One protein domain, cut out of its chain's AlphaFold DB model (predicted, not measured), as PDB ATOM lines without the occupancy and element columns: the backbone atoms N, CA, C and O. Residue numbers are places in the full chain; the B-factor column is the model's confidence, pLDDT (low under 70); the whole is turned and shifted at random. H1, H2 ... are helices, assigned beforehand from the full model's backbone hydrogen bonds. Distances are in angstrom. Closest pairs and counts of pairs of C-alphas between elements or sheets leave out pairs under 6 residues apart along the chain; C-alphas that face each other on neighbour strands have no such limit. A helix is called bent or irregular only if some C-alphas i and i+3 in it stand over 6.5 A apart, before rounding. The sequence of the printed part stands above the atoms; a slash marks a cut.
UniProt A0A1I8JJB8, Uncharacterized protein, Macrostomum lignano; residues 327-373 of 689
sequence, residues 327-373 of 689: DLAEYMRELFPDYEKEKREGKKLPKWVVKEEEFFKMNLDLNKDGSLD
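What this domain is: This is residues 327 to 373 of the 689 residues of an uncharacterized protein of Macrostomum lignano (UniProt A0A1I8JJB8). One long helix, H3, makes one side of a small open frame, and two short helices, H1 and H2, meeting at a steep tilt, make the other. Residues 345 to 350 join H2 to H3 at one end; at the other, residues 365 to 373 fold back after H3 towards residue 327. The printed part has 47 residues with three named helices, H1, H2 and H3 in chain order, and no named strand; its class is all helix. It is compact, with a radius of gyration of the C-alphas of 10.6 A, and elongated, spanning 29 by 18 by 17 A.

Where its parts are: Find C-alpha 351 at (35.477, -4.254, -9.720); from there H3, residues 351 to 364, runs 19.1 A to C-alpha 364 at (46.252, -17.302, -0.761). H3 is neither bent nor irregular, but only just: C-alphas 361 and 364 are 6.3 A apart. Look next at C-alpha 328, at (49.481, -7.594, -1.542), where H1, residues 328 to 335, begins; it is 10.8 A long. H1 too is neither bent nor irregular, but only just, with C-alphas 331 and 334 6.4 A apart. H2, residues 339 to 344, measures 8.4 A.

How they stand to each other: Look first at H3 and H1: they are close but not clearly touching, and their closest C-alphas, of Leu 328 and Phe 360, are 7.4 A apart. They run opposite ways at a steep tilt of 54 degrees. H1 and H2 touch, the closest C-alphas being those of Met 332 and Tyr 339 at 6.5 A. They run opposite ways at a steep tilt of 53 degrees. H2 and H3 are apart. In H2 every O i to N i+4 pair is within hydrogen-bond range; in H1 it is 2 of 4 and in H3 8 of 10.

The domain as a whole: The two C-alphas farthest apart, of Lys 347 and Asp 373, are 29.2 A apart, while those of Asp 327 and Asp 373 are 9.2 A apart. The printed part has no cut. The link from H1 to H2 is tight and that from H2 to H3 is short. Mean pLDDT of the printed part is 86.6, and no printed residue is under 70.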
ATOM      1  N   ASP A 327      53.993  -9.394  -0.550       91.12
ATOM      2  CA  ASP A 327      52.876  -8.599  -0.029       91.12
ATOM      3  C   ASP A 327      51.780  -8.355  -1.091       91.12
ATOM      4  O   ASP A 327      51.955  -8.597  -2.290       91.12
ATOM      5  N   LEU A 328      50.612  -7.874  -0.652       89.31
ATOM      6  CA  LEU A 328      49.481  -7.594  -1.542       89.31
ATOM      7  C   LEU A 328      49.806  -6.566  -2.646       89.31
ATOM      8  O   LEU A 328      49.250  -6.655  -3.740       89.31
ATOM      9  N   ALA A 329      50.667  -5.579  -2.392       87.44
ATOM     10  CA  ALA A 329      51.066  -4.597  -3.395       87.44
ATOM     11  C   ALA A 329      52.058  -5.190  -4.406       87.44
ATOM     12  O   ALA A 329      51.947  -4.892  -5.594       87.44
ATOM     13  N   GLU A 330      52.972  -6.058  -3.972       89.44
ATOM     14  CA  GLU A 330      53.900  -6.782  -4.845       89.44
ATOM     15  C   GLU A 330      53.181  -7.799  -5.737       89.44
ATOM     16  O   GLU A 330      53.436  -7.835  -6.941       89.44
ATOM     17  N   TYR A 331      52.210  -8.532  -5.187       88.75
ATOM     18  CA  TYR A 331      51.301  -9.402  -5.937       88.75
ATOM     19  C   TYR A 331      50.469  -8.614  -6.968       88.75
ATOM     20  O   TYR A 331      50.426  -8.957  -8.152       88.75
ATOM     21  N   MET A 332      49.851  -7.499  -6.555       86.62
ATOM     22  CA  MET A 332      49.038  -6.667  -7.453       86.62
ATOM     23  C   MET A 332      49.860  -5.908  -8.503       86.62
ATOM     24  O   MET A 332      49.297  -5.481  -9.508       86.62
ATOM     25  N   ARG A 333      51.176  -5.747  -8.322       84.56
ATOM     26  CA  ARG A 333      52.061  -5.015  -9.248       84.56
ATOM     27  C   ARG A 333      52.140  -5.654 -10.636       84.56
ATOM     28  O   ARG A 333      52.290  -4.931 -11.618       84.56
ATOM     29  N   GLU A 334      52.054  -6.981 -10.728       77.31
ATOM     30  CA  GLU A 334      52.056  -7.701 -12.012       77.31
ATOM     31  C   GLU A 334      50.671  -7.689 -12.680       77.31
ATOM     32  O   GLU A 334      50.569  -7.487 -13.889       77.31
ATOM     33  N   LEU A 335      49.606  -7.821 -11.881       83.56
ATOM     34  CA  LEU A 335      48.204  -7.733 -12.313       83.56
ATOM     35  C   LEU A 335      47.820  -6.332 -12.814       83.56
ATOM     36  O   LEU A 335      47.128  -6.182 -13.821       83.56
ATOM     37  N   PHE A 336      48.219  -5.301 -12.071       84.94
ATOM     38  CA  PHE A 336      47.801  -3.917 -12.260       84.94
ATOM     39  C   PHE A 336      48.915  -2.958 -11.791       84.94
ATOM     40  O   PHE A 336      48.905  -2.510 -10.645       84.94
ATOM     41  N   PRO A 337      49.880  -2.591 -12.659       84.12
ATOM     42  CA  PRO A 337      51.051  -1.793 -12.269       84.12
ATOM     43  C   PRO A 337      50.752  -0.426 -11.625       84.12
ATOM     44  O   PRO A 337      51.566   0.085 -10.859       84.12
ATOM     45  N   ASP A 338      49.586   0.166 -11.899       83.81
ATOM     46  CA  ASP A 338      49.126   1.417 -11.280       83.81
ATOM     47  C   ASP A 338      48.459   1.223  -9.896       83.81
ATOM     48  O   ASP A 338      48.082   2.211  -9.266       83.81
ATOM     49  N   TYR A 339      48.341  -0.007  -9.377       84.56
ATOM     50  CA  TYR A 339      47.632  -0.347  -8.131       84.56
ATOM     51  C   TYR A 339      48.007   0.535  -6.933       84.56
ATOM     52  O   TYR A 339      47.147   1.203  -6.356       84.56
ATOM     53  N   GLU A 340      49.299   0.582  -6.590       83.12
ATOM     54  CA  GLU A 340      49.838   1.435  -5.524       83.12
ATOM     55  C   GLU A 340      49.419   2.900  -5.694       83.12
ATOM     56  O   GLU A 340      49.070   3.583  -4.731       83.12
ATOM     57  N   LYS A 341      49.496   3.389  -6.932       85.25
ATOM     58  CA  LYS A 341      49.292   4.786  -7.289       85.25
ATOM     59  C   LYS A 341      47.814   5.150  -7.212       85.25
ATOM     60  O   LYS A 341      47.484   6.135  -6.568       85.25
ATOM     61  N   GLU A 342      46.920   4.333  -7.762       86.31
ATOM     62  CA  GLU A 342      45.474   4.571  -7.688       86.31
ATOM     63  C   GLU A 342      44.946   4.456  -6.250       86.31
ATOM     64  O   GLU A 342      44.136   5.282  -5.825       86.31
ATOM     65  N   LYS A 343      45.468   3.495  -5.472       84.31
ATOM     66  CA  LYS A 343      45.152   3.317  -4.046       84.31
ATOM     67  C   LYS A 343      45.646   4.498  -3.196       84.31
ATOM     68  O   LYS A 343      44.935   4.941  -2.297       84.31
ATOM     69  N   ARG A 344      46.816   5.062  -3.521       85.06
ATOM     70  CA  ARG A 344      47.393   6.274  -2.903       85.06
ATOM     71  C   ARG A 344      46.695   7.569  -3.340       85.06
ATOM     72  O   ARG A 344      46.605   8.502  -2.549       85.06
ATOM     73  N   GLU A 345      46.179   7.617  -4.567       88.19
ATOM     74  CA  GLU A 345      45.363   8.714  -5.117       88.19
ATOM     75  C   GLU A 345      43.881   8.640  -4.684       88.19
ATOM     76  O   GLU A 345      43.110   9.547  -4.988       88.19
ATOM     77  N   GLY A 346      43.466   7.586  -3.965       84.75
ATOM     78  CA  GLY A 346      42.097   7.422  -3.457       84.75
ATOM     79  C   GLY A 346      41.046   7.136  -4.538       84.75
ATOM     80  O   GLY A 346      39.858   7.393  -4.333       84.75
ATOM     81  N   LYS A 347      41.465   6.635  -5.704       84.31
ATOM     82  CA  LYS A 347      40.571   6.340  -6.830       84.31
ATOM     83  C   LYS A 347      39.736   5.081  -6.591       84.31
ATOM     84  O   LYS A 347      40.127   4.169  -5.866       84.31
ATOM     85  N   LYS A 348      38.583   5.002  -7.266       82.38
ATOM     86  CA  LYS A 348      37.761   3.784  -7.306       82.38
ATOM     87  C   LYS A 348      38.449   2.724  -8.174       82.38
ATOM     88  O   LYS A 348      38.376   2.803  -9.397       82.38
ATOM     89  N   LEU A 349      39.082   1.743  -7.530       86.12
ATOM     90  CA  LEU A 349      39.681   0.587  -8.202       86.12
ATOM     91  C   LEU A 349      38.630  -0.193  -9.026       86.12
ATOM     92  O   LEU A 349      37.457  -0.246  -8.635       86.12
ATOM     93  N   PRO A 350      39.017  -0.840 -10.144       88.25
ATOM     94  CA  PRO A 350      38.112  -1.677 -10.930       88.25
ATOM     95  C   PRO A 350      37.476  -2.811 -10.110       88.25
ATOM     96  O   PRO A 350      38.136  -3.429  -9.277       88.25
ATOM     97  N   LYS A 351      36.215  -3.170 -10.415       86.62
ATOM     98  CA  LYS A 351      35.477  -4.254  -9.720       86.62
ATOM     99  C   LYS A 351      36.214  -5.608  -9.711       86.62
ATOM    100  O   LYS A 351      35.932  -6.429  -8.846       86.62
ATOM    101  N   TRP A 352      37.120  -5.857 -10.661       84.62
ATOM    102  CA  TRP A 352      37.934  -7.077 -10.688       84.62
ATOM    103  C   TRP A 352      39.116  -7.016  -9.708       84.62
ATOM    104  O   TRP A 352      39.336  -7.987  -9.001       84.62
ATOM    105  N   VAL A 353      39.795  -5.866  -9.571       88.75
ATOM    106  CA  VAL A 353      40.893  -5.672  -8.600       88.75
ATOM    107  C   VAL A 353      40.388  -5.852  -7.168       88.75
ATOM    108  O   VAL A 353      41.070  -6.451  -6.347       88.75
ATOM    109  N   VAL A 354      39.166  -5.392  -6.870       86.94
ATOM    110  CA  VAL A 354      38.536  -5.602  -5.552       86.94
ATOM    111  C   VAL A 354      38.306  -7.092  -5.270       86.94
ATOM    112  O   VAL A 354      38.630  -7.556  -4.181       86.94
ATOM    113  N   LYS A 355      37.830  -7.861  -6.259       87.94
ATOM    114  CA  LYS A 355      37.659  -9.318  -6.127       87.94
ATOM    115  C   LYS A 355      38.985 -10.065  -6.006       87.94
ATOM    116  O   LYS A 355      39.054 -11.052  -5.286       87.94
ATOM    117  N   GLU A 356      40.034  -9.594  -6.671       87.31
ATOM    118  CA  GLU A 356      41.373 -10.180  -6.566       87.31
ATOM    119  C   GLU A 356      42.024  -9.842  -5.206       87.31
ATOM    120  O   GLU A 356      42.680 -10.683  -4.597       87.31
ATOM    121  N   GLU A 357      41.763  -8.645  -4.654       87.94
ATOM    122  CA  GLU A 357      42.096  -8.287  -3.266       87.94
ATOM    123  C   GLU A 357      41.363  -9.168  -2.238       87.94
ATOM    124  O   GLU A 357      41.902  -9.419  -1.160       87.94
ATOM    125  N   GLU A 358      40.129  -9.587  -2.520       87.75
ATOM    126  CA  GLU A 358      39.370 -10.532  -1.691       87.75
ATOM    127  C   GLU A 358      39.925 -11.954  -1.835       87.75
ATOM    128  O   GLU A 358      40.184 -12.605  -0.823       87.75
ATOM    129  N   PHE A 359      40.201 -12.404  -3.065       86.19
ATOM    130  CA  PHE A 359      40.799 -13.710  -3.356       86.19
ATOM    131  C   PHE A 359      42.154 -13.887  -2.660       86.19
ATOM    132  O   PHE A 359      42.353 -14.887  -1.972       86.19
ATOM    133  N   PHE A 360      43.044 -12.889  -2.715       88.12
ATOM    134  CA  PHE A 360      44.308 -12.911  -1.968       88.12
ATOM    135  C   PHE A 360      44.074 -13.202  -0.473       88.12
ATOM    136  O   PHE A 360      44.632 -14.154   0.060       88.12
ATOM    137  N   LYS A 361      43.164 -12.464   0.183       87.56
ATOM    138  CA  LYS A 361      42.871 -12.535   1.637       87.56
ATOM    139  C   LYS A 361      42.002 -13.730   2.073       87.56
ATOM    140  O   LYS A 361      41.681 -13.870   3.263       87.56
ATOM    141  N   MET A 362      41.518 -14.529   1.123       84.38
ATOM    142  CA  MET A 362      40.601 -15.650   1.371       84.38
ATOM    143  C   MET A 362      41.123 -16.995   0.862       84.38
ATOM    144  O   MET A 362      40.724 -18.022   1.411       84.38
ATOM    145  N   ASN A 363      42.003 -16.998  -0.142       82.94
ATOM    146  CA  ASN A 363      42.476 -18.200  -0.827       82.94
ATOM    147  C   ASN A 363      44.006 -18.350  -0.854       82.94
ATOM    148  O   ASN A 363      44.462 -19.477  -1.025       82.94
ATOM    149  N   LEU A 364      44.781 -17.267  -0.702       85.75
ATOM    150  CA  LEU A 364      46.252 -17.302  -0.761       85.75
ATOM    151  C   LEU A 364      46.880 -17.031   0.616       85.75
ATOM    152  O   LEU A 364      47.649 -17.850   1.109       85.75
ATOM    153  N   ASP A 365      46.497 -15.923   1.251       89.00
ATOM    154  CA  ASP A 365      46.854 -15.544   2.622       89.00
ATOM    155  C   ASP A 365      45.987 -16.351   3.609       89.00
ATOM    156  O   ASP A 365      44.867 -15.970   3.978       89.00
ATOM    157  N   LEU A 366      46.476 -17.543   3.964       87.06
ATOM    158  CA  LEU A 366      45.799 -18.491   4.851       87.06
ATOM    159  C   LEU A 366      46.009 -18.107   6.318       87.06
ATOM    160  O   LEU A 366      45.109 -18.296   7.143       87.06
ATOM    161  N   ASN A 367      47.193 -17.579   6.635       88.56
ATOM    162  CA  ASN A 367      47.592 -17.195   7.984       88.56
ATOM    163  C   ASN A 367      47.025 -15.817   8.418       88.56
ATOM    164  O   ASN A 367      46.773 -15.609   9.610       88.56
ATOM    165  N   LYS A 368      46.715 -14.940   7.451       89.88
ATOM    166  CA  LYS A 368      46.137 -13.588   7.588       89.88
ATOM    167  C   LYS A 368      47.074 -12.530   8.170       89.88
ATOM    168  O   LYS A 368      46.612 -11.599   8.835       89.88
ATOM    169  N   ASP A 369      48.373 -12.644   7.888       89.50
ATOM    170  CA  ASP A 369      49.382 -11.617   8.174       89.50
ATOM    171  C   ASP A 369      49.498 -10.534   7.082       89.50
ATOM    172  O   ASP A 369      50.071  -9.473   7.340       89.50
ATOM    173  N   GLY A 370      48.861 -10.732   5.919       87.50
ATOM    174  CA  GLY A 370      48.830  -9.772   4.811       87.50
ATOM    175  C   GLY A 370      49.939  -9.956   3.769       87.50
ATOM    176  O   GLY A 370      50.025  -9.155   2.832       87.50
ATOM    177  N   SER A 371      50.758 -10.997   3.908       91.56
ATOM    178  CA  SER A 371      51.788 -11.405   2.953       91.56
ATOM    179  C   SER A 371      51.781 -12.922   2.766       91.56
ATOM    180  O   SER A 371      51.402 -13.656   3.671       91.56
ATOM    181  N   LEU A 372      52.212 -13.396   1.598       90.88
ATOM    182  CA  LEU A 372      52.340 -14.827   1.330       90.88
ATOM    183  C   LEU A 372      53.703 -15.325   1.816       90.88
ATOM    184  O   LEU A 372      54.742 -14.810   1.384       90.88
ATOM    185  N   ASP A 373      53.704 -16.331   2.691       90.81
ATOM    186  CA  ASP A 373      54.921 -17.045   3.084       90.81
ATOM    187  C   ASP A 373      55.348 -18.117   2.055       90.81
ATOM    188  O   ASP A 373      54.694 -18.341   1.038       90.81
TER     189      ASP A 373